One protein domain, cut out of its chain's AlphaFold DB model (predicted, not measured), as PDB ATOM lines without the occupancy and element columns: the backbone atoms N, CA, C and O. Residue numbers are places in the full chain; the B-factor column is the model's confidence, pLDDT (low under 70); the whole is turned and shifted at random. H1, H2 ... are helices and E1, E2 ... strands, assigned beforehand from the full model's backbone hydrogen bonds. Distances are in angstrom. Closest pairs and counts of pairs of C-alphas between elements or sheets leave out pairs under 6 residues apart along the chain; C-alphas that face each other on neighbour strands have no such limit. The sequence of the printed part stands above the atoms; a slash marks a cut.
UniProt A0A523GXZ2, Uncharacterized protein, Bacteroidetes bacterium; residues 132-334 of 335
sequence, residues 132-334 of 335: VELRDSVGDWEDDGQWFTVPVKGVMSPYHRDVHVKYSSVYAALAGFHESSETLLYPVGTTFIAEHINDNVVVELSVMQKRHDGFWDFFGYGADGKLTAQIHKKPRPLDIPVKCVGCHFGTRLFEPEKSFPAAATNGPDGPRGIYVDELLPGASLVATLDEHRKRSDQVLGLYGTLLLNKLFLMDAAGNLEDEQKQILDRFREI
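AT A GLANCE: This is residues 132 to 334 of the 335 residues of an uncharacterized protein of Bacteroidetes bacterium (UniProt A0A523GXZ2). A strongly twisted sheet of six strands has a cluster of crossed helices, H2, H4 and H6 gathered round H5, off the end of the sheet at which E2 runs into H2. H3 packs on the sheet at its E5 edge, H1 grazes the sheet away from the other helices, and two long loops, residues 222 to 241 and 250 to 273, lie far from the middle, their C-alphas 17 to 24 A and 12 to 24 A from the mean of all C-alphas. The printed part has 203 residues, with six named helices and six named strands in the order H1 E1 E2 H2 E3 E4 E5 H3 E6 H4 H5 H6. The sheet order is E5 E4 E3 E2 E1 E6, all antiparallel; the class is mixed, helices and strands, with under half of the residues in named elements. The whole is compact, with a radius of gyration of the C-alphas of 16.8 A and spans of 47 by 42 by 36 A.

HOW THE PARTS SIT: In the sheet, E1, residues 147 to 154, and E2, residues 160 to 166, form a hairpin, with N 150 and O 163 2.8 A apart. E3, residues 191 to 198, is the antiparallel neighbour of E2, with N 164 and O 193 at 2.8 A. E3, E4, residues 201 to 210, and E5, residues 216 to 221, form a meander, each strand the antiparallel neighbour of the one before; N 194 and O 206 are 2.8 A apart, and N 207 and O 219 also 2.8 A. E4 bends by 55 degrees at residue 204. Edge strand E6, residues 274 to 276, is antiparallel to E1, with N 275 and O 153 at 2.8 A. The hub, H5, residues 301 to 316, only grazes the sheet with residues 302 to 307. H2, residues 167 to 175, touches H5 about perpendicular at 89 degrees, closest at the C-alphas of Val 170 and Gly 304, 6.1 A; H5 does this with residues 303 to 307 alone. H4, residues 283 to 288, touches H5 at a steep tilt of 61 degrees, opposite ways, closest at the C-alphas of Leu 285 and Thr 305, 6.0 A. H6, residues 322 to 332, touches residues 308 to 315 of H5, only just about perpendicular at 71 degrees, closest at the C-alphas of Leu 311 and Leu 328, 6.9 A. H3, residues 242 to 249, is on the sheet at a height of 9.9 A, and its closest C-alphas to E5 are those of Cys 244 and Phe 218, 6.8 A. H1, residues 132 to 138, only grazes the sheet with residues 134 to 138 and touches no helix. In the six helices every O i to N i+4 pair is within hydrogen-bond range.

IN THESE COORDINATES: H1 begins at C-alpha 132, (94.909, 103.797, 115.214). E1 measures 20.9 A from first to last C-alpha, E2 20.0 A, E3 22.5 A, E4 27.1 A and E5 16.8 A, while E6 is 6.6 A long. E4 runs from C-alpha 201 at (99.704, 112.064, 128.651). H5 is the longest helix, 22.5 A, H6 measures 15.2 A and H2 12.0 A; H1 and H3 are 10.1 A each and H4 8.7 A. H6 ends at C-alpha 332, (102.276, 74.373, 142.861).

THE WHOLE: The two C-alphas farthest apart, those of Arg 236 and Gly 318, are 48.5 A apart. The printed part has no cut. The long links are H2 to E3, E5 to H3, H3 to E6 and H4 to H5. The mean pLDDT of the printed part is 80.2, and 48 residues are under 70: 154 to 156, 249 to 283 and 291 to 300.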
ATOM      1  N   VAL A 132      96.261 104.242 115.595       97.75
ATOM      2  CA  VAL A 132      94.909 103.797 115.214       97.75
ATOM      3  C   VAL A 132      94.976 102.482 114.441       97.75
ATOM      4  O   VAL A 132      94.305 101.527 114.814       97.75
ATOM      5  N   GLU A 133      95.838 102.393 113.426       98.19
ATOM      6  CA  GLU A 133      96.023 101.149 112.667       98.19
ATOM      7  C   GLU A 133      96.593 100.023 113.541       98.19
ATOM      8  O   GLU A 133      96.203  98.863 113.398       98.19
ATOM      9  N   LEU A 134      97.492 100.349 114.481       97.81
ATOM     10  CA  LEU A 134      97.977  99.378 115.458       97.81
ATOM     11  C   LEU A 134      96.806  98.834 116.274       97.81
ATOM     12  O   LEU A 134      96.638  97.619 116.340       97.81
ATOM     13  N   ARG A 135      95.984  99.720 116.843       97.25
ATOM     14  CA  ARG A 135      94.799  99.367 117.627       97.25
ATOM     15  C   ARG A 135      93.829  98.492 116.839       97.25
ATOM     16  O   ARG A 135      93.374  97.481 117.366       97.25
ATOM     17  N   ASP A 136      93.584  98.808 115.571       97.06
ATOM     18  CA  ASP A 136      92.743  97.989 114.691       97.06
ATOM     19  C   ASP A 136      93.327  96.579 114.479       97.06
ATOM     20  O   ASP A 136      92.584  95.604 114.381       97.06
ATOM     21  N   SER A 137      94.660  96.455 114.439       96.25
ATOM     22  CA  SER A 137      95.346  95.178 114.202       96.25
ATOM     23  C   SER A 137      95.476  94.291 115.448       96.25
ATOM     24  O   SER A 137      95.317  93.073 115.354       96.25
ATOM     25  N   VAL A 138      95.759  94.872 116.621       95.88
ATOM     26  CA  VAL A 138      96.047  94.109 117.851       95.88
ATOM     27  C   VAL A 138      94.919  94.168 118.876       95.88
ATOM     28  O   VAL A 138      94.902  93.347 119.791       95.88
ATOM     29  N   GLY A 139      93.939  95.052 118.701       95.88
ATOM     30  CA  GLY A 139      92.866  95.335 119.653       95.88
ATOM     31  C   GLY A 139      93.159  96.554 120.528       95.88
ATOM     32  O   GLY A 139      94.301  96.999 120.632       95.88
ATOM     33  N   ASP A 140      92.115  97.076 121.169       95.00
ATOM     34  CA  ASP A 140      92.213  98.237 122.053       95.00
ATOM     35  C   ASP A 140      92.774  97.855 123.421       95.00
ATOM     36  O   ASP A 140      92.126  97.128 124.170       95.00
ATOM     37  N   TRP A 141      93.998  98.295 123.724       94.75
ATOM     38  CA  TRP A 141      94.666  98.035 125.007       94.75
ATOM     39  C   TRP A 141      94.226  98.971 126.131       94.75
ATOM     40  O   TRP A 141      94.610  98.749 127.277       94.75
ATOM     41  N   GLU A 142      93.384  99.960 125.821       88.94
ATOM     42  CA  GLU A 142      92.653 100.745 126.817       88.94
ATOM     43  C   GLU A 142      91.411  99.986 127.347       88.94
ATOM     44  O   GLU A 142      90.811 100.394 128.341       88.94
ATOM     45  N   ASP A 143      91.019  98.862 126.723       86.31
ATOM     46  CA  ASP A 143      89.997  97.948 127.256       86.31
ATOM     47  C   ASP A 143      90.604  97.006 128.314       86.31
ATOM     48  O   ASP A 143      91.127  95.925 128.009       86.31
ATOM     49  N   ASP A 144      90.494  97.405 129.584       75.56
ATOM     50  CA  ASP A 144      91.027  96.694 130.758       75.56
ATOM     51  C   ASP A 144      90.602  95.213 130.862       75.56
ATOM     52  O   ASP A 144      91.239  94.426 131.569       75.56
ATOM     53  N   GLY A 145      89.524  94.796 130.186       86.12
ATOM     54  CA  GLY A 145      88.991  93.438 130.296       86.12
ATOM     55  C   GLY A 145      89.865  92.352 129.660       86.12
ATOM     56  O   GLY A 145      89.813  91.198 130.085       86.12
ATOM     57  N   GLN A 146      90.667  92.693 128.648       92.06
ATOM     58  CA  GLN A 146      91.440  91.713 127.862       92.06
ATOM     59  C   GLN A 146      92.953  91.836 128.047       92.06
ATOM     60  O   GLN A 146      93.707  90.910 127.715       92.06
ATOM     61  N   TRP A 147      93.397  92.964 128.595       94.81
ATOM     62  CA  TRP A 147      94.799  93.327 128.673       94.81
ATOM     63  C   TRP A 147      95.315  93.270 130.105       94.81
ATOM     64  O   TRP A 147      94.722  93.767 131.059       94.81
ATOM     65  N   PHE A 148      96.462  92.623 130.250       91.94
ATOM     66  CA  PHE A 148      97.270  92.673 131.444       91.94
ATOM     67  C   PHE A 148      98.186  93.894 131.358       91.94
ATOM     68  O   PHE A 148      99.163  93.892 130.607       91.94
ATOM     69  N   THR A 149      97.839  94.926 132.123       91.94
ATOM     70  CA  THR A 149      98.591  96.181 132.206       91.94
ATOM     71  C   THR A 149      99.479  96.180 133.443       91.94
ATOM     72  O   THR A 149      99.013  95.927 134.558       91.94
ATOM     73  N   VAL A 150     100.765  96.465 133.249       86.06
ATOM     74  CA  VAL A 150     101.756  96.565 134.320       86.06
ATOM     75  C   VAL A 150     102.407  97.946 134.286       86.06
ATOM     76  O   VAL A 150     103.147  98.228 133.335       86.06
ATOM     77  N   PRO A 151     102.217  98.772 135.330       86.00
ATOM     78  CA  PRO A 151     102.964 100.007 135.480       86.00
ATOM     79  C   PRO A 151     104.431  99.684 135.773       86.00
ATOM     80  O   PRO A 151     104.768  98.968 136.722       86.00
ATOM     81  N   VAL A 152     105.326 100.221 134.950       79.38
ATOM     82  CA  VAL A 152     106.770 100.060 135.072       79.38
ATOM     83  C   VAL A 152     107.466 101.414 135.037       79.38
ATOM     84  O   VAL A 152     107.223 102.273 134.192       79.38
ATOM     85  N   LYS A 153     108.443 101.593 135.917       75.69
ATOM     86  CA  LYS A 153     109.359 102.734 135.868       75.69
ATOM     87  C   LYS A 153     110.778 102.225 135.682       75.69
ATOM     88  O   LYS A 153     111.291 101.502 136.531       75.69
ATOM     89  N   GLY A 154     111.395 102.566 134.555       67.25
ATOM     90  CA  GLY A 154     112.805 102.265 134.290       67.25
ATOM     91  C   GLY A 154     113.705 103.411 134.745       67.25
ATOM     92  O   GLY A 154     113.260 104.552 134.833       67.25
ATOM     93  N   VAL A 155     114.981 103.130 135.003       63.78
ATOM     94  CA  VAL A 155     115.975 104.189 135.283       63.78
ATOM     95  C   VAL A 155     116.455 104.864 133.992       63.78
ATOM     96  O   VAL A 155     116.846 106.027 134.002       63.78
ATOM     97  N   MET A 156     116.373 104.158 132.861       58.78
ATOM     98  CA  MET A 156     116.867 104.636 131.568       58.78
ATOM     99  C   MET A 156     115.847 105.450 130.762       58.78
ATOM    100  O   MET A 156     116.214 106.052 129.751       58.78
ATOM    101  N   SER A 157     114.579 105.457 131.175       70.69
ATOM    102  CA  SER A 157     113.539 106.308 130.600       70.69
ATOM    103  C   SER A 157     113.143 107.359 131.633       70.69
ATOM    104  O   SER A 157     112.943 107.011 132.796       70.69
ATOM    105  N   PRO A 158     113.011 108.643 131.253       72.56
ATOM    106  CA  PRO A 158     112.451 109.642 132.157       72.56
ATOM    107  C   PRO A 158     110.949 109.424 132.404       72.56
ATOM    108  O   PRO A 158     110.393 110.066 133.292       72.56
ATOM    109  N   TYR A 159     110.306 108.552 131.624       82.50
ATOM    110  CA  TYR A 159     108.869 108.335 131.637       82.50
ATOM    111  C   TYR A 159     108.475 107.176 132.551       82.50
ATOM    112  O   TYR A 159     109.166 106.156 132.654       82.50
ATOM    113  N   HIS A 160     107.316 107.336 133.183       86.56
ATOM    114  CA  HIS A 160     106.536 106.188 133.621       86.56
ATOM    115  C   HIS A 160     106.054 105.433 132.382       86.56
ATOM    116  O   HIS A 160     105.882 106.050 131.328       86.56
ATOM    117  N   ARG A 161     105.875 104.118 132.480       88.69
ATOM    118  CA  ARG A 161     105.341 103.347 131.367       88.69
ATOM    119  C   ARG A 161     104.262 102.399 131.827       88.69
ATOM    120  O   ARG A 161     104.503 101.662 132.775       88.69
ATOM    121  N   ASP A 162     103.170 102.344 131.092       91.25
ATOM    122  CA  ASP A 162     102.210 101.257 131.214       91.25
ATOM    123  C   ASP A 162     102.512 100.241 130.120       91.25
ATOM    124  O   ASP A 162     102.592 100.579 128.939       91.25
ATOM    125  N   VAL A 163     102.810  99.001 130.523       92.06
ATOM    126  CA  VAL A 163     103.056  97.911 129.578       92.06
ATOM    127  C   VAL A 163     101.847  97.004 129.514       92.06
ATOM    128  O   VAL A 163     101.487  96.377 130.508       92.06
ATOM    129  N   HIS A 164     101.285  96.888 128.321       94.88
ATOM    130  CA  HIS A 164     100.104  96.107 128.013       94.88
ATOM    131  C   HIS A 164     100.496  94.848 127.244       94.88
ATOM    132  O   HIS A 164     101.246  94.901 126.266       94.88
ATOM    133  N   VAL A 165      99.946  93.713 127.659       94.81
ATOM    134  CA  VAL A 165      99.979  92.445 126.921       94.81
ATOM    135  C   VAL A 165      98.656  91.724 127.127       94.81
ATOM    136  O   VAL A 165      98.089  91.776 128.213       94.81
ATOM    137  N   LYS A 166      98.126  91.036 126.116       95.75
ATOM    138  CA  LYS A 166      96.876  90.280 126.292       95.75
ATOM    139  C   LYS A 166      97.035  89.196 127.354       95.75
ATOM    140  O   LYS A 166      98.011  88.442 127.322       95.75
ATOM    141  N   TYR A 167      96.038  89.049 128.229       94.62
ATOM    142  CA  TYR A 167      96.015  87.958 129.214       94.62
ATOM    143  C   TYR A 167      96.195  86.595 128.544       94.62
ATOM    144  O   TYR A 167      96.980  85.779 129.018       94.62
ATOM    145  N   SER A 168      95.530  86.373 127.406       95.69
ATOM    146  CA  SER A 168      95.608  85.118 126.653       95.69
ATOM    147  C   SER A 168      97.035  84.753 126.233       95.69
ATOM    148  O   SER A 168      97.407  83.586 126.311       95.69
ATOM    149  N   SER A 169      97.865  85.730 125.854       95.19
ATOM    150  CA  SER A 169      99.268  85.493 125.499       95.19
ATOM    151  C   SER A 169     100.103  85.058 126.701       95.19
ATOM    152  O   SER A 169     100.930  84.154 126.577       95.19
ATOM    153  N   VAL A 170      99.892  85.675 127.867       93.19
ATOM    154  CA  VAL A 170     100.625  85.317 129.091       93.19
ATOM    155  C   VAL A 170     100.140  83.975 129.645       93.19
ATOM    156  O   VAL A 170     100.965  83.148 130.025       93.19
ATOM    157  N   TYR A 171      98.829  83.709 129.626       95.06
ATOM    158  CA  TYR A 171      98.271  82.410 130.008       95.06
ATOM    159  C   TYR A 171      98.772  81.281 129.111       95.06
ATOM    160  O   TYR A 171      99.190  80.253 129.633       95.06
ATOM    161  N   ALA A 172      98.806  81.481 127.790       94.31
ATOM    162  CA  ALA A 172      99.351  80.491 126.865       94.31
ATOM    163  C   ALA A 172     100.827  80.180 127.166       94.31
ATOM    164  O   ALA A 172     101.210  79.011 127.216       94.31
ATOM    165  N   ALA A 173     101.639  81.209 127.437       92.44
ATOM    166  CA  ALA A 173     103.042  81.029 127.807       92.44
ATOM    167  C   ALA A 173     103.202  80.257 129.131       92.44
ATOM    168  O   ALA A 173     104.016  79.339 129.214       92.44
ATOM    169  N   LEU A 174     102.406  80.592 130.155       92.62
ATOM    170  CA  LEU A 174     102.407  79.896 131.447       92.62
ATOM    171  C   LEU A 174     101.938  78.441 131.312       92.62
ATOM    172  O   LEU A 174     102.550  77.540 131.881       92.62
ATOM    173  N   ALA A 175     100.884  78.190 130.535       93.19
ATOM    174  CA  ALA A 175     100.356  76.850 130.309       93.19
ATOM    175  C   ALA A 175     101.372  75.943 129.591       93.19
ATOM    176  O   ALA A 175     101.500  74.772 129.955       93.19
ATOM    177  N   GLY A 176     102.119  76.488 128.623       91.31
ATOM    178  CA  GLY A 176     103.149  75.780 127.856       91.31
ATOM    179  C   GLY A 176     104.527  75.693 128.525       91.31
ATOM    180  O   GLY A 176     105.449  75.130 127.931       91.31
ATOM    181  N   PHE A 177     104.696  76.227 129.740       89.94
ATOM    182  CA  PHE A 177     105.998  76.341 130.412       89.94
ATOM    183  C   PHE A 177     106.730  74.995 130.547       89.94
ATOM    184  O   PHE A 177     107.891  74.875 130.154       89.94
ATOM    185  N   HIS A 178     106.045  73.958 131.038       86.88
ATOM    186  CA  HIS A 178     106.634  72.623 131.213       86.88
ATOM    187  C   HIS A 178     106.947  71.932 129.882       86.88
ATOM    188  O   HIS A 178     107.995  71.307 129.733       86.88
ATOM    189  N   GLU A 179     106.060  72.076 128.896       89.38
ATOM    190  CA  GLU A 179     106.245  71.522 127.547       89.38
ATOM    191  C   GLU A 179     107.450  72.164 126.842       89.38
ATOM    192  O   GLU A 179     108.119  71.533 126.025       89.38
ATOM    193  N   SER A 180     107.782  73.396 127.232       82.62
ATOM    194  CA  SER A 180     108.881  74.198 126.694       82.62
ATOM    195  C   SER A 180     110.187  74.049 127.479       82.62
ATOM    196  O   SER A 180     111.036  74.940 127.431       82.62
ATOM    197  N   SER A 181     110.371  72.941 128.211       84.25
ATOM    198  CA  SER A 181     111.554  72.718 129.062       84.25
ATOM    199  C   SER A 181     111.793  73.886 130.027       84.25
ATOM    200  O   SER A 181     112.882  74.460 130.062       84.25
ATOM    201  N   GLU A 182     110.739  74.276 130.747       83.88
ATOM    202  CA  GLU A 182     110.774  75.334 131.767       83.88
ATOM    203  C   GLU A 182     111.211  76.688 131.185       83.88
ATOM    204  O   GLU A 182     112.027  77.425 131.735       83.88
ATOM    205  N   THR A 183     110.666  77.009 130.011       81.75
ATOM    206  CA  THR A 183     110.897  78.279 129.320       81.75
ATOM    207  C   THR A 183     109.565  78.941 128.998       81.75
ATOM    208  O   THR A 183     108.675  78.308 128.438       81.75
ATOM    209  N   LEU A 184     109.425  80.233 129.304       84.38
ATOM    210  CA  LEU A 184     108.221  80.997 128.968       84.38
ATOM    211  C   LEU A 184     108.209  81.429 127.499       84.38
ATOM    212  O   LEU A 184     108.635  82.527 127.143       84.38
ATOM    213  N   LEU A 185     107.668  80.571 126.636       87.50
ATOM    214  CA  LEU A 185     107.523  80.864 125.215       87.50
ATOM    215  C   LEU A 185     106.167  81.512 124.921       87.50
ATOM    216  O   LEU A 185     105.120  80.876 124.991       87.50
ATOM    217  N   TYR A 186     106.198  82.794 124.558       91.00
ATOM    218  CA  TYR A 186     105.009  83.504 124.091       91.00
ATOM    219  C   TYR A 186     104.589  83.032 122.693       91.00
ATOM    220  O   TYR A 186     105.461  82.832 121.837       91.00
ATOM    221  N   PRO A 187     103.274  82.904 122.428       93.81
ATOM    222  CA  PRO A 187     102.786  82.534 121.107       93.81
ATOM    223  C   PRO A 187     103.123  83.608 120.066       93.81
ATOM    224  O   PRO A 187     103.233  84.797 120.385       93.81
ATOM    225  N   VAL A 188     103.257  83.182 118.809       93.81
ATOM    226  CA  VAL A 188     103.422  84.075 117.651       93.81
ATOM    227  C   VAL A 188     102.300  85.116 117.623       93.81
ATOM    228  O   VAL A 188     101.157  84.817 117.964       93.81
ATOM    229  N   GLY A 189     102.637  86.353 117.259       93.56
ATOM    230  CA  GLY A 189     101.705  87.480 117.258       93.56
ATOM    231  C   GLY A 189     101.450  88.096 118.635       93.56
ATOM    232  O   GLY A 189     100.729  89.085 118.721       93.56
ATOM    233  N   THR A 190     102.048  87.569 119.713       95.50
ATOM    234  CA  THR A 190     102.034  88.263 121.010       95.50
ATOM    235  C   THR A 190     102.646  89.648 120.852       95.50
ATOM    236  O   THR A 190     103.787  89.766 120.408       95.50
ATOM    237  N   THR A 191     101.903  90.671 121.263       95.88
ATOM    238  CA  THR A 191     102.326  92.069 121.210       95.88
ATOM    239  C   THR A 191     102.413  92.622 122.625       95.88
ATOM    240  O   THR A 191     101.449  92.523 123.385       95.88
ATOM    241  N   PHE A 192     103.552  93.224 122.958       94.56
ATOM    242  CA  PHE A 192     103.677  94.101 124.116       94.56
ATOM    243  C   PHE A 192     103.684  95.543 123.640       94.56
ATOM    244  O   PHE A 192     104.424  95.891 122.718       94.56
ATOM    245  N   ILE A 193     102.885  96.371 124.297       96.12
ATOM    246  CA  ILE A 193     102.751  97.796 124.010       96.12
ATOM    247  C   ILE A 193     103.167  98.530 125.271       96.12
ATOM    248  O   ILE A 193     102.602  98.285 126.327       96.12
ATOM    249  N   ALA A 194     104.179  99.380 125.183       93.62
ATOM    250  CA  ALA A 194     104.638 100.209 126.284       93.62
ATOM    251  C   ALA A 194     104.284 101.665 125.988       93.62
ATOM    252  O   ALA A 194     104.931 102.302 125.153       93.62
ATOM    253  N   GLU A 195     103.274 102.189 126.673       95.00
ATOM    254  CA  GLU A 195     102.922 103.604 126.625       95.00
ATOM    255  C   GLU A 195     103.872 104.391 127.516       95.00
ATOM    256  O   GLU A 195     103.990 104.114 128.703       95.00
ATOM    257  N   HIS A 196     104.584 105.369 126.966       93.25
ATOM    258  CA  HIS A 196     105.424 106.279 127.736       93.25
ATOM    259  C   HIS A 196     104.588 107.476 128.180       93.25
ATOM    260  O   HIS A 196     104.122 108.261 127.353       93.25
ATOM    261  N   ILE A 197     104.424 107.631 129.492       92.19
ATOM    262  CA  ILE A 197     103.542 108.627 130.094       92.19
ATOM    263  C   ILE A 197     104.365 109.760 130.713       92.19
ATOM    264  O   ILE A 197     105.273 109.540 131.525       92.19
ATOM    265  N   ASN A 198     104.007 110.993 130.355       90.56
ATOM    266  CA  ASN A 198     104.491 112.224 130.970       90.56
ATOM    267  C   ASN A 198     103.299 113.111 131.340       90.56
ATOM    268  O   ASN A 198     102.480 113.411 130.478       90.56
ATOM    269  N   ASP A 199     103.191 113.524 132.603       89.81
ATOM    270  CA  ASP A 199     102.075 114.348 133.100       89.81
ATOM    271  C   ASP A 199     100.676 113.792 132.730       89.81
ATOM    272  O   ASP A 199      99.768 114.541 132.372       89.81
ATOM    273  N   ASN A 200     100.501 112.465 132.831       89.31
ATOM    274  CA  ASN A 200      99.284 111.714 132.463       89.31
ATOM    275  C   ASN A 200      98.911 111.766 130.971       89.31
ATOM    276  O   ASN A 200      97.764 111.511 130.609       89.31
ATOM    277  N   VAL A 201      99.867 112.095 130.105       93.00
ATOM    278  CA  VAL A 201      99.704 112.064 128.651       93.00
ATOM    279  C   VAL A 201     100.670 111.044 128.067       93.00
ATOM    280  O   VAL A 201     101.856 111.043 128.406       93.00
ATOM    281  N   VAL A 202     100.170 110.200 127.164       94.12
ATOM    282  CA  VAL A 202     101.012 109.312 126.362       94.12
ATOM    283  C   VAL A 202     101.792 110.163 125.362       94.12
ATOM    284  O   VAL A 202     101.212 110.826 124.504       94.12
ATOM    285  N   VAL A 203     103.116 110.189 125.502       94.25
ATOM    286  CA  VAL A 203     104.014 110.975 124.640       94.25
ATOM    287  C   VAL A 203     104.715 110.127 123.585       94.25
ATOM    288  O   VAL A 203     105.307 110.674 122.660       94.25
ATOM    289  N   GLU A 204     104.683 108.808 123.734       94.88
ATOM    290  CA  GLU A 204     105.333 107.855 122.840       94.88
ATOM    291  C   GLU A 204     104.835 106.441 123.143       94.88
ATOM    292  O   GLU A 204     104.489 106.139 124.284       94.88
ATOM    293  N   LEU A 205     104.821 105.568 122.136       95.50
ATOM    294  CA  LEU A 205     104.572 104.141 122.315       95.50
ATOM    295  C   LEU A 205     105.763 103.348 121.784       95.50
ATOM    296  O   LEU A 205     106.257 103.618 120.692       95.50
ATOM    297  N   SER A 206     106.202 102.342 122.533       94.44
ATOM    298  CA  SER A 206     107.156 101.334 122.061       94.44
ATOM    299  C   SER A 206     106.464  99.983 121.978       94.44
ATOM    300  O   SER A 206     105.771  99.584 122.909       94.44
ATOM    301  N   VAL A 207     106.663  99.262 120.884       95.50
ATOM    302  CA  VAL A 207     106.001  97.989 120.613       95.50
ATOM    303  C   VAL A 207     107.041  96.914 120.357       95.50
ATOM    304  O   VAL A 207     108.032  97.142 119.658       95.50
ATOM    305  N   MET A 208     106.797  95.729 120.911       93.69
ATOM    306  CA  MET A 208     107.459  94.506 120.471       93.69
ATOM    307  C   MET A 208     106.430  93.447 120.097       93.69
ATOM    308  O   MET A 208     105.432  93.278 120.797       93.69
ATOM    309  N   GLN A 209     106.683  92.720 119.012       94.00
ATOM    310  CA  GLN A 209     105.756  91.714 118.498       94.00
ATOM    311  C   GLN A 209     106.475  90.411 118.141       94.00
ATOM    312  O   GLN A 209     107.510  90.427 117.478       94.00
ATOM    313  N   LYS A 210     105.933  89.273 118.586       92.75
ATOM    314  CA  LYS A 210     106.525  87.948 118.362       92.75
ATOM    315  C   LYS A 210     106.341  87.500 116.909       92.75
ATOM    316  O   LYS A 210     105.207  87.362 116.452       92.75
ATOM    317  N   ARG A 211     107.445  87.205 116.223       91.50
ATOM    318  CA  ARG A 211     107.491  86.701 114.841       91.50
ATOM    319  C   ARG A 211     107.371  85.174 114.771       91.50
ATOM    320  O   ARG A 211     107.580  84.481 115.770       91.50
ATOM    321  N   HIS A 212     107.092  84.652 113.574       91.19
ATOM    322  CA  HIS A 212     107.003  83.209 113.304       91.19
ATOM    323  C   HIS A 212     108.345  82.480 113.437       91.19
ATOM    324  O   HIS A 212     108.387  81.348 113.908       91.19
ATOM    325  N   ASP A 213     109.444  83.145 113.090       88.25
ATOM    326  CA  ASP A 213     110.814  82.626 113.210       88.25
ATOM    327  C   ASP A 213     111.354  82.627 114.656       88.25
ATOM    328  O   ASP A 213     112.521  82.322 114.906       88.25
ATOM    329  N   GLY A 214     110.507  82.967 115.632       87.19
ATOM    330  CA  GLY A 214     110.848  82.956 117.049       87.19
ATOM    331  C   GLY A 214     111.551  84.221 117.542       87.19
ATOM    332  O   GLY A 214     111.831  84.314 118.737       87.19
ATOM    333  N   PHE A 215     111.784  85.214 116.692       88.56
ATOM    334  CA  PHE A 215     112.327  86.511 117.097       88.56
ATOM    335  C   PHE A 215     111.221  87.525 117.428       88.56
ATOM    336  O   PHE A 215     110.031  87.210 117.388       88.56
ATOM    337  N   TRP A 216     111.613  88.745 117.791       89.94
ATOM    338  CA  TRP A 216     110.704  89.853 118.085       89.94
ATOM    339  C   TRP A 216     110.964  91.013 117.133       89.94
ATOM    340  O   TRP A 216     112.107  91.432 116.988       89.94
ATOM    341  N   ASP A 217     109.920  91.572 116.537       92.38
ATOM    342  CA  ASP A 217     110.017  92.904 115.950       92.38
ATOM    343  C   ASP A 217     109.984  93.969 117.037       92.38
ATOM    344  O   ASP A 217     109.348  93.787 118.074       92.38
ATOM    345  N   PHE A 218     110.621  95.098 116.750       93.00
ATOM    346  CA  PHE A 218     110.559  96.328 117.534       93.00
ATOM    347  C   PHE A 218     110.104  97.475 116.638       93.00
ATOM    348  O   PHE A 218     110.648  97.637 115.552       93.00
ATOM    349  N   PHE A 219     109.143  98.280 117.073       96.06
ATOM    350  CA  PHE A 219     108.712  99.504 116.386       96.06
ATOM    351  C   PHE A 219     108.100 100.472 117.398       96.06
ATOM    352  O   PHE A 219     107.867 100.104 118.547       96.06
ATOM    353  N   GLY A 220     107.899 101.732 117.024       96.50
ATOM    354  CA  GLY A 220     107.403 102.741 117.954       96.50
ATOM    355  C   GLY A 220     106.613 103.841 117.271       96.50
ATOM    356  O   GLY A 220     106.679 104.003 116.053       96.50
ATOM    357  N   TYR A 221     105.879 104.601 118.077       97.62
ATOM    358  CA  TYR A 221     105.040 105.710 117.641       97.62
ATOM    359  C   TYR A 221     105.386 106.967 118.429       97.62
ATOM    360  O   TYR A 221     105.514 106.918 119.651       97.62
ATOM    361  N   GLY A 222     105.541 108.088 117.728       95.75
ATOM    362  CA  GLY A 222     105.803 109.381 118.352       95.75
ATOM    363  C   GLY A 222     104.562 109.972 119.027       95.75
ATOM    364  O   GLY A 222     103.465 109.417 118.963       95.75
ATOM    365  N   ALA A 223     104.721 111.157 119.619       93.94
ATOM    366  CA  ALA A 223     103.631 111.901 120.262       93.94
ATOM    367  C   ALA A 223     102.481 112.276 119.307       93.94
ATOM    368  O   ALA A 223     101.378 112.581 119.751       93.94
ATOM    369  N   ASP A 224     102.730 112.288 117.994       95.94
ATOM    370  CA  ASP A 224     101.716 112.524 116.964       95.94
ATOM    371  C   ASP A 224     100.953 111.249 116.560       95.94
ATOM    372  O   ASP A 224     100.109 111.292 115.662       95.94
ATOM    373  N   GLY A 225     101.252 110.118 117.207       96.69
ATOM    374  CA  GLY A 225     100.639 108.823 116.949       96.69
ATOM    375  C   GLY A 225     101.090 108.168 115.645       96.69
ATOM    376  O   GLY A 225     100.453 107.205 115.218       96.69
ATOM    377  N   LYS A 226     102.150 108.667 114.996       98.06
ATOM    378  CA  LYS A 226     102.698 108.090 113.763       98.06
ATOM    379  C   LYS A 226     103.909 107.225 114.037       98.06
ATOM    380  O   LYS A 226     104.651 107.457 114.991       98.06
ATOM    381  N   LEU A 227     104.109 106.245 113.162       97.44
ATOM    382  CA  LEU A 227     105.273 105.373 113.179       97.44
ATOM    383  C   LEU A 227     106.569 106.197 113.136       97.44
ATOM    384  O   LEU A 227     106.709 107.123 112.337       97.44
ATOM    385  N   THR A 228     107.515 105.853 114.002       95.69
ATOM    386  CA  THR A 228     108.823 106.506 114.105       95.69
ATOM    387  C   THR A 228     109.938 105.468 114.129       95.69
ATOM    388  O   THR A 228     109.779 104.377 114.681       95.69
ATOM    389  N   ALA A 229     111.083 105.829 113.547       93.81
ATOM    390  CA  ALA A 229     112.320 105.052 113.604       93.81
ATOM    391  C   ALA A 229     113.129 105.307 114.888       93.81
ATOM    392  O   ALA A 229     114.143 104.653 115.125       93.81
ATOM    393  N   GLN A 230     112.702 106.267 115.714       92.75
ATOM    394  CA  GLN A 230     113.403 106.663 116.930       92.75
ATOM    395  C   GLN A 230     112.448 106.842 118.102       92.75
ATOM    396  O   GLN A 230     111.369 107.410 117.940       92.75
ATOM    397  N   ILE A 231     112.899 106.420 119.285       88.38
ATOM    398  CA  ILE A 231     112.200 106.639 120.558       88.38
ATOM    399  C   ILE A 231     113.007 107.525 121.507       88.38
ATOM    400  O   ILE A 231     114.245 107.531 121.506       88.38
ATOM    401  N   HIS A 232     112.301 108.280 122.339       86.31
ATOM    402  CA  HIS A 232     112.857 109.249 123.263       86.31
ATOM    403  C   HIS A 232     113.581 108.548 124.405       86.31
ATOM    404  O   HIS A 232     113.001 107.914 125.287       86.31
ATOM    405  N   LYS A 233     114.893 108.757 124.439       78.56
ATOM    406  CA  LYS A 233     115.751 108.351 125.542       78.56
ATOM    407  C   LYS A 233     116.752 109.455 125.846       78.56
ATOM    408  O   LYS A 233     117.107 110.258 124.985       78.56
ATOM    409  N   LYS A 234     117.198 109.524 127.100       70.25
ATOM    410  CA  LYS A 234     118.300 110.406 127.499       70.25
ATOM    411  C   LYS A 234     119.612 109.612 127.519       70.25
ATOM    412  O   LYS A 234     119.596 108.455 127.929       70.25
ATOM    413  N   PRO A 235     120.742 110.210 127.096       70.25
ATOM    414  CA  PRO A 235     120.891 111.576 126.576       70.25
ATOM    415  C   PRO A 235     120.555 111.731 125.082       70.25
ATOM    416  O   PRO A 235     120.505 112.858 124.597       70.25
ATOM    417  N   ARG A 236     120.374 110.630 124.346       79.75
ATOM    418  CA  ARG A 236     120.077 110.634 122.908       79.75
ATOM    419  C   ARG A 236     118.927 109.672 122.609       79.75
ATOM    420  O   ARG A 236     118.838 108.660 123.310       79.75
ATOM    421  N   PRO A 237     118.113 109.954 121.574       84.88
ATOM    422  CA  PRO A 237     117.131 109.002 121.071       84.88
ATOM    423  C   PRO A 237     117.759 107.637 120.766       84.88
ATOM    424  O   PRO A 237     118.959 107.549 120.488       84.88
ATOM    425  N   LEU A 238     116.952 106.579 120.841       85.44
ATOM    426  CA  LEU A 238     117.353 105.246 120.395       85.44
ATOM    427  C   LEU A 238     116.799 104.959 119.008       85.44
ATOM    428  O   LEU A 238     115.595 105.097 118.803       85.44
ATOM    429  N   ASP A 239     117.664 104.479 118.122       89.88
ATOM    430  CA  ASP A 239     117.281 103.994 116.799       89.88
ATOM    431  C   ASP A 239     116.680 102.584 116.879       89.88
ATOM    432  O   ASP A 239     117.254 101.663 117.482       89.88
ATOM    433  N   ILE A 240     115.528 102.417 116.240       91.19
ATOM    434  CA  ILE A 240     114.821 101.151 116.088       91.19
ATOM    435  C   ILE A 240     115.144 100.570 114.702       91.19
ATOM    436  O   ILE A 240     115.085 101.301 113.717       91.19
ATOM    437  N   PRO A 241     115.456  99.266 114.587       89.62
ATOM    438  CA  PRO A 241     115.442  98.257 115.650       89.62
ATOM    439  C   PRO A 241     116.785  98.121 116.370       89.62
ATOM    440  O   PRO A 241     116.845  97.502 117.429       89.62
ATOM    441  N   VAL A 242     117.870  98.674 115.822       85.62
ATOM    442  CA  VAL A 242     119.235  98.236 116.150       85.62
ATOM    443  C   VAL A 242     119.590  98.409 117.627       85.62
ATOM    444  O   VAL A 242     120.157  97.503 118.246       85.62
ATOM    445  N   LYS A 243     119.206  99.531 118.247       83.69
ATOM    446  CA  LYS A 243     119.474  99.741 119.677       83.69
ATOM    447  C   LYS A 243     118.538  98.924 120.570       83.69
ATOM    448  O   LYS A 243     118.973  98.462 121.626       83.69
ATOM    449  N   CYS A 244     117.292  98.700 120.148       82.06
ATOM    450  CA  CYS A 244     116.346  97.830 120.852       82.06
ATOM    451  C   CYS A 244     116.847  96.384 120.864       82.06
ATOM    452  O   CYS A 244     116.947  95.776 121.929       82.06
ATOM    453  N   VAL A 245     117.272  95.874 119.710       80.69
ATOM    454  CA  VAL A 245     117.883  94.550 119.574       80.69
ATOM    455  C   VAL A 245     119.126  94.457 120.432       80.69
ATOM    456  O   VAL A 245     119.226  93.529 121.215       80.69
ATOM    457  N   GLY A 246     120.033  95.435 120.389       74.69
ATOM    458  CA  GLY A 246     121.217  95.435 121.253       74.69
ATOM    459  C   GLY A 246     120.881  95.276 122.743       74.69
ATOM    460  O   GLY A 246     121.508  94.475 123.435       74.69
ATOM    461  N   CYS A 247     119.854  95.981 123.232       73.00
ATOM    462  CA  CYS A 247     119.391  95.878 124.621       73.00
ATOM    463  C   CYS A 247     118.668  94.558 124.939       73.00
ATOM    464  O   CYS A 247     118.753  94.082 126.071       73.00
ATOM    465  N   HIS A 248     117.958  93.969 123.976       75.00
ATOM    466  CA  HIS A 248     117.219  92.720 124.171       75.00
ATOM    467  C   HIS A 248     118.071  91.465 123.914       75.00
ATOM    468  O   HIS A 248     117.849  90.458 124.574       75.00
ATOM    469  N   PHE A 249     119.062  91.527 123.018       69.00
ATOM    470  CA  PHE A 249     119.922  90.421 122.569       69.00
ATOM    471  C   PHE A 249     121.268  90.360 123.290       69.00
ATOM    472  O   PHE A 249     121.882  89.296 123.390       69.00
ATOM    473  N   GLY A 250     121.741  91.488 123.815       57.41
ATOM    474  CA  GLY A 250     123.023  91.560 124.498       57.41
ATOM    475  C   GLY A 250     123.061  90.779 125.817       57.41
ATOM    476  O   GLY A 250     122.147  90.823 126.634       57.41
ATOM    477  N   THR A 251     124.199  90.130 126.082       42.88
ATOM    478  CA  THR A 251     124.595  89.663 127.431       42.88
ATOM    479  C   THR A 251     125.103  90.808 128.310       42.88
ATOM    480  O   THR A 251     125.206  90.688 129.531       42.88
ATOM    481  N   ARG A 252     125.442  91.935 127.680       39.44
ATOM    482  CA  ARG A 252     125.826  93.191 128.309       39.44
ATOM    483  C   ARG A 252     124.847  94.249 127.822       39.44
ATOM    484  O   ARG A 252     124.751  94.430 126.615       39.44
ATOM    485  N   LEU A 253     124.224  94.946 128.779       33.12
ATOM    486  CA  LEU A 253     123.598  96.282 128.717       33.12
ATOM    487  C   LEU A 253     122.146  96.336 129.266       33.12
ATOM    488  O   LEU A 253     121.190  96.520 128.528       33.12
ATOM    489  N   PHE A 254     122.071  96.335 130.609       33.62
ATOM    490  CA  PHE A 254     121.170  97.141 131.466       33.62
ATOM    491  C   PHE A 254     119.721  96.695 131.788       33.62
ATOM    492  O   PHE A 254     118.838  96.747 130.944       33.62
ATOM    493  N   GLU A 255     119.496  96.384 133.083       41.28
ATOM    494  CA  GLU A 255     118.442  96.873 134.023       41.28
ATOM    495  C   GLU A 255     117.982  95.784 135.027       41.28
ATOM    496  O   GLU A 255     116.934  95.178 134.791       41.28
ATOM    497  N   PRO A 256     118.702  95.525 136.143       42.00
ATOM    498  CA  PRO A 256     118.220  94.557 137.123       42.00
ATOM    499  C   PRO A 256     118.335  94.946 138.609       42.00
ATOM    500  O   PRO A 256     119.297  94.545 139.250       42.00
ATOM    501  N   GLU A 257     117.355  95.640 139.208       35.88
ATOM    502  CA  GLU A 257     117.445  95.954 140.656       35.88
ATOM    503  C   GLU A 257     116.117  96.012 141.435       35.88
ATOM    504  O   GLU A 257     116.127  96.364 142.612       35.88
ATOM    505  N   LYS A 258     114.977  95.592 140.870       38.69
ATOM    506  CA  LYS A 258     113.825  95.233 141.730       38.69
ATOM    507  C   LYS A 258     113.272  93.831 141.542       38.69
ATOM    508  O   LYS A 258     112.729  93.300 142.502       38.69
ATOM    509  N   SER A 259     113.514  93.199 140.398       34.66
ATOM    510  CA  SER A 259     113.178  91.786 140.229       34.66
ATOM    511  C   SER A 259     114.325  90.803 140.484       34.66
ATOM    512  O   SER A 259     114.067  89.615 140.515       34.66
ATOM    513  N   PHE A 260     115.580  91.242 140.646       44.62
ATOM    514  CA  PHE A 260     116.760  90.387 140.435       44.62
ATOM    515  C   PHE A 260     117.477  89.984 141.741       44.62
ATOM    516  O   PHE A 260     117.788  90.864 142.544       44.62
ATOM    517  N   PRO A 261     117.825  88.696 141.957       36.69
ATOM    518  CA  PRO A 261     118.476  88.218 143.183       36.69
ATOM    519  C   PRO A 261     119.974  88.565 143.295       36.69
ATOM    520  O   PRO A 261     120.590  88.285 144.323       36.69
ATOM    521  N   ALA A 262     120.578  89.199 142.283       37.62
ATOM    522  CA  ALA A 262     121.937  89.735 142.352       37.62
ATOM    523  C   ALA A 262     121.952  91.207 141.924       37.62
ATOM    524  O   ALA A 262     121.481  91.545 140.839       37.62
ATOM    525  N   ALA A 263     122.528  92.076 142.760       41.06
ATOM    526  CA  ALA A 263     122.718  93.485 142.436       41.06
ATOM    527  C   ALA A 263     123.632  93.617 141.209       41.06
ATOM    528  O   ALA A 263     124.802  93.222 141.261       41.06
ATOM    529  N   ALA A 264     123.137  94.185 140.107       42.53
ATOM    530  CA  ALA A 264     124.060  94.665 139.090       42.53
ATOM    531  C   ALA A 264     124.844  95.854 139.640       42.53
ATOM    532  O   ALA A 264     124.327  96.714 140.341       42.53
ATOM    533  N   THR A 265     126.119  95.938 139.282       43.97
ATOM    534  CA  THR A 265     126.891  97.167 139.477       43.97
ATOM    535  C   THR A 265     126.251  98.307 138.692       43.97
ATOM    536  O   THR A 265     125.944  98.103 137.519       43.97
ATOM    537  N   ASN A 266     126.125  99.498 139.283       48.47
ATOM    538  CA  ASN A 266     125.588 100.712 138.651       48.47
ATOM    539  C   ASN A 266     126.076 100.951 137.207       48.47
ATOM    540  O   ASN A 266     127.163 100.549 136.782       48.47
ATOM    541  N   GLY A 267     125.225 101.586 136.411       49.50
ATOM    542  CA  GLY A 267     125.534 102.103 135.085       49.50
ATOM    543  C   GLY A 267     126.314 103.393 135.046       49.50
ATOM    544  O   GLY A 267     126.476 104.022 136.089       49.50
ATOM    545  N   PRO A 268     126.693 103.843 133.832       44.72
ATOM    546  CA  PRO A 268     127.082 105.233 133.627       44.72
ATOM    547  C   PRO A 268     125.956 106.198 134.042       44.72
ATOM    548  O   PRO A 268     126.251 107.311 134.459       44.72
ATOM    549  N   ASP A 269     124.698 105.736 134.027       48.69
ATOM    550  CA  ASP A 269     123.506 106.524 134.357       48.69
ATOM    551  C   ASP A 269     122.877 106.187 135.735       48.69
ATOM    552  O   ASP A 269     121.766 106.620 136.027       48.69
ATOM    553  N   GLY A 270     123.573 105.441 136.611       51.06
ATOM    554  CA  GLY A 270     123.120 105.143 137.988       51.06
ATOM    555  C   GLY A 270     122.656 103.696 138.249       51.06
ATOM    556  O   GLY A 270     122.976 102.803 137.457       51.06
ATOM    557  N   PRO A 271     121.975 103.428 139.387       48.69
ATOM    558  CA  PRO A 271     121.410 102.113 139.721       48.69
ATOM    559  C   PRO A 271     120.516 101.585 138.603       48.69
ATOM    560  O   PRO A 271     119.826 102.352 137.940       48.69
ATOM    561  N   ARG A 272     120.543 100.283 138.340       49.41
ATOM    562  CA  ARG A 272     119.940  99.704 137.135       49.41
ATOM    563  C   ARG A 272     118.662  98.949 137.520       49.41
ATOM    564  O   ARG A 272     118.773  97.790 137.863       49.41
ATOM    565  N   GLY A 273     117.453  99.520 137.444       53.66
ATOM    566  CA  GLY A 273     116.228  98.811 137.878       53.66
ATOM    567  C   GLY A 273     114.957  99.088 137.069       53.66
ATOM    568  O   GLY A 273     114.789 100.179 136.528       53.66
ATOM    569  N   ILE A 274     114.058  98.096 137.015       56.56
ATOM    570  CA  ILE A 274     112.647  98.269 136.638       56.56
ATOM    571  C   ILE A 274     111.830  98.177 137.917       56.56
ATOM    572  O   ILE A 274     111.873  97.166 138.609       56.56
ATOM    573  N   TYR A 275     111.103  99.237 138.227       65.62
ATOM    574  CA  TYR A 275     110.245  99.325 139.392       65.62
ATOM    575  C   TYR A 275     108.809  99.007 138.981       65.62
ATOM    576  O   TYR A 275     108.272  99.691 138.113       65.62
ATOM    577  N   VAL A 276     108.216  97.997 139.616       65.75
ATOM    578  CA  VAL A 276     106.780  97.688 139.559       65.75
ATOM    579  C   VAL A 276     106.148  98.036 140.905       65.75
ATOM    580  O   VAL A 276     106.802  97.872 141.945       65.75
ATOM    581  N   ASP A 277     104.921  98.554 140.890       59.00
ATOM    582  CA  ASP A 277     104.173  98.821 142.121       59.00
ATOM    583  C   ASP A 277     103.827  97.497 142.823       59.00
ATOM    584  O   ASP A 277     103.603  96.473 142.179       59.00
ATOM    585  N   GLU A 278     103.900  97.496 144.158       50.59
ATOM    586  CA  GLU A 278     104.013  96.310 145.018       50.59
ATOM    587  C   GLU A 278     102.913  95.249 144.810       50.59
ATOM    588  O   GLU A 278     101.904  95.197 145.505       50.59
ATOM    589  N   LEU A 279     103.202  94.306 143.921       52.59
ATOM    590  CA  LEU A 279     102.772  92.914 143.984       52.59
ATOM    591  C   LEU A 279     104.047  92.078 144.052       52.59
ATOM    592  O   LEU A 279     104.409  91.438 143.069       52.59
ATOM    593  N   LEU A 280     104.780  92.169 145.171       53.56
ATOM    594  CA  LEU A 280     106.075  91.501 145.331       53.56
ATOM    595  C   LEU A 280     105.903  90.003 145.047       53.56
ATOM    596  O   LEU A 280     105.249  89.314 145.836       53.56
ATOM    597  N   PRO A 281     106.458  89.489 143.938       55.91
ATOM    598  CA  PRO A 281     106.438  88.065 143.697       55.91
ATOM    599  C   PRO A 281     107.258  87.389 144.792       55.91
ATOM    600  O   PRO A 281     108.314  87.890 145.192       55.91
ATOM    601  N   GLY A 282     106.787  86.247 145.291       64.81
ATOM    602  CA  GLY A 282     107.625  85.411 146.145       64.81
ATOM    603  C   GLY A 282     108.935  85.087 145.422       64.81
ATOM    604  O   GLY A 282     108.926  84.816 144.223       64.81
ATOM    605  N   ALA A 283     110.063  85.097 146.138       67.81
ATOM    606  CA  ALA A 283     111.380  84.804 145.559       67.81
ATOM    607  C   ALA A 283     111.432  83.445 144.828       67.81
ATOM    608  O   ALA A 283     112.218  83.278 143.900       67.81
ATOM    609  N   SER A 284     110.570  82.497 145.218       73.12
ATOM    610  CA  SER A 284     110.382  81.223 144.523       73.12
ATOM    611  C   SER A 284     109.844  81.403 143.103       73.12
ATOM    612  O   SER A 284     110.409  80.826 142.188       73.12
ATOM    613  N   LEU A 285     108.840  82.258 142.877       77.88
ATOM    614  CA  LEU A 285     108.274  82.500 141.541       77.88
ATOM    615  C   LEU A 285     109.303  83.092 140.580       77.88
ATOM    616  O   LEU A 285     109.425  82.634 139.446       77.88
ATOM    617  N   VAL A 286     110.061  84.080 141.060       75.50
ATOM    618  CA  VAL A 286     111.140  84.725 140.297       75.50
ATOM    619  C   VAL A 286     112.182  83.693 139.861       75.50
ATOM    620  O   VAL A 286     112.614  83.695 138.708       75.50
ATOM    621  N   ALA A 287     112.574  82.805 140.781       73.94
ATOM    622  CA  ALA A 287     113.543  81.752 140.511       73.94
ATOM    623  C   ALA A 287     112.985  80.688 139.552       73.94
ATOM    624  O   ALA A 287     113.667  80.321 138.601       73.94
ATOM    625  N   THR A 288     111.754  80.224 139.776       79.56
ATOM    626  CA  THR A 288     111.103  79.181 138.972       79.56
ATOM    627  C   THR A 288     110.907  79.607 137.525       79.56
ATOM    628  O   THR A 288     111.172  78.826 136.621       79.56
ATOM    629  N   LEU A 289     110.469  80.843 137.286       77.19
ATOM    630  CA  LEU A 289     110.261  81.345 135.927       77.19
ATOM    631  C   LEU A 289     111.546  81.834 135.258       77.19
ATOM    632  O   LEU A 289     111.474  82.344 134.138       77.19
ATOM    633  N   ASP A 290     112.685  81.695 135.949       72.94
ATOM    634  CA  ASP A 290     113.986  82.240 135.574       72.94
ATOM    635  C   ASP A 290     113.815  83.617 134.931       72.94
ATOM    636  O   ASP A 290     114.185  83.844 133.778       72.94
ATOM    637  N   GLU A 291     113.177  84.537 135.671       67.69
ATOM    638  CA  GLU A 291     112.757  85.855 135.171       67.69
ATOM    639  C   GLU A 291     113.902  86.627 134.482       67.69
ATOM    640  O   GLU A 291     113.684  87.562 133.706       67.69
ATOM    641  N   HIS A 292     115.139  86.230 134.772       58.09
ATOM    642  CA  HIS A 292     116.374  86.883 134.382       58.09
ATOM    643  C   HIS A 292     117.174  86.120 133.335       58.09
ATOM    644  O   HIS A 292     118.230  86.621 132.921       58.09
ATOM    645  N   ARG A 293     116.706  84.950 132.878       58.81
ATOM    646  CA  ARG A 293     117.272  84.320 131.685       58.81
ATOM    647  C   ARG A 293     117.225  85.330 130.551       58.81
ATOM    648  O   ARG A 293     116.282  86.114 130.457       58.81
ATOM    649  N   LYS A 294     118.284  85.343 129.730       55.94
ATOM    650  CA  LYS A 294     118.513  86.298 128.631       55.94
ATOM    651  C   LYS A 294     117.185  86.812 128.042       55.94
ATOM    652  O   LYS A 294     116.395  86.021 127.538       55.94
ATOM    653  N   ARG A 295     116.988  88.141 128.056       57.81
ATOM    654  CA  ARG A 295     115.835  88.842 127.436       57.81
ATOM    655  C   ARG A 295     115.700  88.558 125.931       57.81
ATOM    656  O   ARG A 295     114.699  88.922 125.317       57.81
ATOM    657  N   SER A 296     116.718  87.927 125.354       47.00
ATOM    658  CA  SER A 296     116.830  87.557 123.958       47.00
ATOM    659  C   SER A 296     116.073  86.261 123.708       47.00
ATOM    660  O   SER A 296     116.384  85.224 124.296       47.00
ATOM    661  N   ASP A 297     115.087  86.335 122.825       42.59
ATOM    662  CA  ASP A 297     114.304  85.229 122.266       42.59
ATOM    663  C   ASP A 297     113.287  84.531 123.172       42.59
ATOM    664  O   ASP A 297     112.275  84.056 122.646       42.59
ATOM    665  N   GLN A 298     113.488  84.478 124.495       48.00
ATOM    666  CA  GLN A 298     112.782  83.468 125.296       48.00
ATOM    667  C   GLN A 298     112.158  83.883 126.627       48.00
ATOM    668  O   GLN A 298     111.406  83.070 127.145       48.00
ATOM    669  N   VAL A 299     112.406  85.058 127.211       52.56
ATOM    670  CA  VAL A 299     111.854  85.331 128.551       52.56
ATOM    671  C   VAL A 299     111.584  86.823 128.765       52.56
ATOM    672  O   VAL A 299     112.494  87.623 128.963       52.56
ATOM    673  N   LEU A 300     110.299  87.184 128.789       61.53
ATOM    674  CA  LEU A 300     109.796  88.338 129.546       61.53
ATOM    675  C   LEU A 300     109.149  87.821 130.833       61.53
ATOM    676  O   LEU A 300     107.989  88.099 131.137       61.53
ATOM    677  N   GLY A 301     109.915  87.005 131.559       71.62
ATOM    678  CA  GLY A 301     109.447  86.228 132.701       71.62
ATOM    679  C   GLY A 301     108.776  87.086 133.756       71.62
ATOM    680  O   GLY A 301     107.826  86.622 134.363       71.62
ATOM    681  N   LEU A 302     109.143  88.368 133.843       79.69
ATOM    682  CA  LEU A 302     108.481  89.379 134.662       79.69
ATOM    683  C   LEU A 302     106.954  89.333 134.525       79.69
ATOM    684  O   LEU A 302     106.257  89.274 135.531       79.69
ATOM    685  N   TYR A 303     106.410  89.327 133.305       85.19
ATOM    686  CA  TYR A 303     104.952  89.352 133.131       85.19
ATOM    687  C   TYR A 303     104.308  88.013 133.491       85.19
ATOM    688  O   TYR A 303     103.210  88.001 134.042       85.19
ATOM    689  N   GLY A 304     105.003  86.896 133.243       87.62
ATOM    690  CA  GLY A 304     104.591  85.579 133.734       87.62
ATOM    691  C   GLY A 304     104.570  85.528 135.263       87.62
ATOM    692  O   GLY A 304     103.565  85.135 135.847       87.62
ATOM    693  N   THR A 305     105.633  86.011 135.910       85.88
ATOM    694  CA  THR A 305     105.796  86.104 137.363       85.88
ATOM    695  C   THR A 305     104.694  86.947 137.992       85.88
ATOM    696  O   THR A 305     104.045  86.511 138.944       85.88
ATOM    697  N   LEU A 306     104.453  88.146 137.460       85.75
ATOM    698  CA  LEU A 306     103.439  89.059 137.980       85.75
ATOM    699  C   LEU A 306     102.027  88.497 137.808       85.75
ATOM    700  O   LEU A 306     101.230  88.570 138.746       85.75
ATOM    701  N   LEU A 307     101.717  87.906 136.647       89.75
ATOM    702  CA  LEU A 307     100.411  87.288 136.434       89.75
ATOM    703  C   LEU A 307     100.224  86.077 137.347       89.75
ATOM    704  O   LEU A 307      99.195  85.971 138.002       89.75
ATOM    705  N   LEU A 308     101.223  85.203 137.465       89.81
ATOM    706  CA  LEU A 308     101.152  84.034 138.336       89.81
ATOM    707  C   LEU A 308     100.977  84.436 139.809       89.81
ATOM    708  O   LEU A 308     100.137  83.869 140.505       89.81
ATOM    709  N   ASN A 309     101.679  85.476 140.272       88.25
ATOM    710  CA  ASN A 309     101.467  86.048 141.603       88.25
ATOM    711  C   ASN A 309     100.028  86.569 141.780       88.25
ATOM    712  O   ASN A 309      99.387  86.303 142.798       88.25
ATOM    713  N   LYS A 310      99.478  87.257 140.768       88.31
ATOM    714  CA  LYS A 310      98.072  87.687 140.761       88.31
ATOM    715  C   LYS A 310      97.116  86.491 140.877       88.31
ATOM    716  O   LYS A 310      96.165  86.574 141.652       88.31
ATOM    717  N   LEU A 311      97.385  85.375 140.192       91.31
ATOM    718  CA  LEU A 311      96.581  84.151 140.302       91.31
ATOM    719  C   LEU A 311      96.627  83.546 141.710       91.31
ATOM    720  O   LEU A 311      95.580  83.173 142.233       91.31
ATOM    721  N   PHE A 312      97.794  83.509 142.364       89.62
ATOM    722  CA  PHE A 312      97.899  83.066 143.764       89.62
ATOM    723  C   PHE A 312      97.039  83.917 144.709       89.62
ATOM    724  O   PHE A 312      96.364  83.379 145.588       89.62
ATOM    725  N   LEU A 313      97.027  85.241 144.523       88.25
ATOM    726  CA  LEU A 313      96.195  86.147 145.321       88.25
ATOM    727  C   LEU A 313      94.697  85.960 145.039       88.25
ATOM    728  O   LEU A 313      93.888  85.989 145.968       88.25
ATOM    729  N   MET A 314      94.319  85.743 143.776       90.31
ATOM    730  CA  MET A 314      92.934  85.461 143.382       90.31
ATOM    731  C   MET A 314      92.433  84.127 143.945       90.31
ATOM    732  O   MET A 314      91.287  84.053 144.394       90.31
ATOM    733  N   ASP A 315      93.284  83.100 143.972       92.38
ATOM    734  CA  ASP A 315      92.966  81.807 144.581       92.38
ATOM    735  C   ASP A 315      92.737  81.927 146.088       92.38
ATOM    736  O   ASP A 315      91.720  81.461 146.600       92.38
ATOM    737  N   ALA A 316      93.618  82.650 146.791       88.81
ATOM    738  CA  ALA A 316      93.461  82.924 148.219       88.81
ATOM    739  C   ALA A 316      92.152  83.676 148.539       88.81
ATOM    740  O   ALA A 316      91.600  83.527 149.630       88.81
ATOM    741  N   ALA A 317      91.642  84.460 147.585       91.38
ATOM    742  CA  ALA A 317      90.363  85.157 147.676       91.38
ATOM    743  C   ALA A 317      89.152  84.324 147.199       91.38
ATOM    744  O   ALA A 317      88.022  84.794 147.320       91.38
ATOM    745  N   GLY A 318      89.358  83.116 146.661       92.25
ATOM    746  CA  GLY A 318      88.294  82.240 146.154       92.25
ATOM    747  C   GLY A 318      87.679  82.676 144.818       92.25
ATOM    748  O   GLY A 318      86.578  82.238 144.493       92.25
ATOM    749  N   ASN A 319      88.372  83.521 144.047       93.00
ATOM    750  CA  ASN A 319      87.857  84.163 142.828       93.00
ATOM    751  C   ASN A 319      88.560  83.678 141.547       93.00
ATOM    752  O   ASN A 319      88.677  84.433 140.584       93.00
ATOM    753  N   LEU A 320      89.079  82.449 141.550       93.50
ATOM    754  CA  LEU A 320      89.833  81.893 140.429       93.50
ATOM    755  C   LEU A 320      88.923  81.100 139.478       93.50
ATOM    756  O   LEU A 320      88.134  80.253 139.918       93.50
ATOM    757  N   GLU A 321      89.054  81.348 138.178       93.19
ATOM    758  CA  GLU A 321      88.375  80.580 137.129       93.19
ATOM    759  C   GLU A 321      89.038  79.208 136.917       93.19
ATOM    760  O   GLU A 321      90.168  78.970 137.346       93.19
ATOM    761  N   ASP A 322      88.349  78.275 136.256       92.88
ATOM    762  CA  ASP A 322      88.834  76.891 136.132       92.88
ATOM    763  C   ASP A 322      90.112  76.765 135.287       92.88
ATOM    764  O   ASP A 322      91.006  76.000 135.646       92.88
ATOM    765  N   GLU A 323      90.245  77.537 134.206       90.25
ATOM    766  CA  GLU A 323      91.477  77.577 133.400       90.25
ATOM    767  C   GLU A 323      92.663  78.116 134.216       90.25
ATOM    768  O   GLU A 323      93.755  77.547 134.218       90.25
ATOM    769  N   GLN A 324      92.424  79.170 134.994       94.31
ATOM    770  CA  GLN A 324      93.421  79.784 135.868       94.31
ATOM    771  C   GLN A 324      93.869  78.827 136.985       94.31
ATOM    772  O   GLN A 324      95.060  78.769 137.295       94.31
ATOM    773  N   LYS A 325      92.946  78.037 137.556       94.00
ATOM    774  CA  LYS A 325      93.268  76.980 138.534       94.00
ATOM    775  C   LYS A 325      94.197  75.932 137.944       94.00
ATOM    776  O   LYS A 325      95.183  75.582 138.579       94.00
ATOM    777  N   GLN A 326      93.928  75.474 136.720       93.19
ATOM    778  CA  GLN A 326      94.773  74.475 136.057       93.19
ATOM    779  C   GLN A 326      96.201  74.979 135.843       93.19
ATOM    780  O   GLN A 326      97.149  74.219 136.033       93.19
ATOM    781  N   ILE A 327      96.364  76.250 135.462       93.00
ATOM    782  CA  ILE A 327      97.687  76.878 135.371       93.00
ATOM    783  C   ILE A 327      98.340  76.893 136.755       93.00
ATOM    784  O   ILE A 327      99.467  76.427 136.903       93.00
ATOM    785  N   LEU A 328      97.632  77.383 137.774       92.88
ATOM    786  CA  LEU A 328      98.171  77.528 139.123       92.88
ATOM    787  C   LEU A 328      98.602  76.189 139.742       92.88
ATOM    788  O   LEU A 328      99.668  76.112 140.352       92.88
ATOM    789  N   ASP A 329      97.805  75.136 139.564       93.19
ATOM    790  CA  ASP A 329      98.076  73.808 140.116       93.19
ATOM    791  C   ASP A 329      99.360  73.193 139.546       93.19
ATOM    792  O   ASP A 329     100.129  72.610 140.304       93.19
ATOM    793  N   ARG A 330      99.671  73.418 138.260       90.19
ATOM    794  CA  ARG A 330     100.952  72.992 137.661       90.19
ATOM    795  C   ARG A 330     102.151  73.658 138.338       90.19
ATOM    796  O   ARG A 330     103.148  73.006 138.625       90.19
ATOM    797  N   PHE A 331     102.040  74.950 138.646       90.31
ATOM    798  CA  PHE A 331     103.116  75.682 139.317       90.31
ATOM    799  C   PHE A 331     103.267  75.301 140.794       90.31
ATOM    800  O   PHE A 331     104.377  75.345 141.317       90.31
ATOM    801  N   ARG A 332     102.197  74.872 141.474       90.31
ATOM    802  CA  ARG A 332     102.276  74.373 142.861       90.31
ATOM    803  C   ARG A 332     103.115  73.110 143.012       90.31
ATOM    804  O   ARG A 332     103.631  72.868 144.093       90.31
ATOM    805  N   GLU A 333     103.239  72.304 141.962       85.56
ATOM    806  CA  GLU A 333     104.041  71.076 141.997       85.56
ATOM    807  C   GLU A 333     105.555  71.355 142.001       85.56
ATOM    808  O   GLU A 333     106.332  70.487 142.399       85.56
ATOM    809  N   ILE A 334     105.968  72.558 141.581       83.88
ATOM    810  CA  ILE A 334     107.376  72.942 141.387       83.88
ATOM    811  C   ILE A 334     107.840  74.125 142.258       83.88
ATOM    812  O   ILE A 334     108.997  74.534 142.146       83.88
TER     813      ILE A 334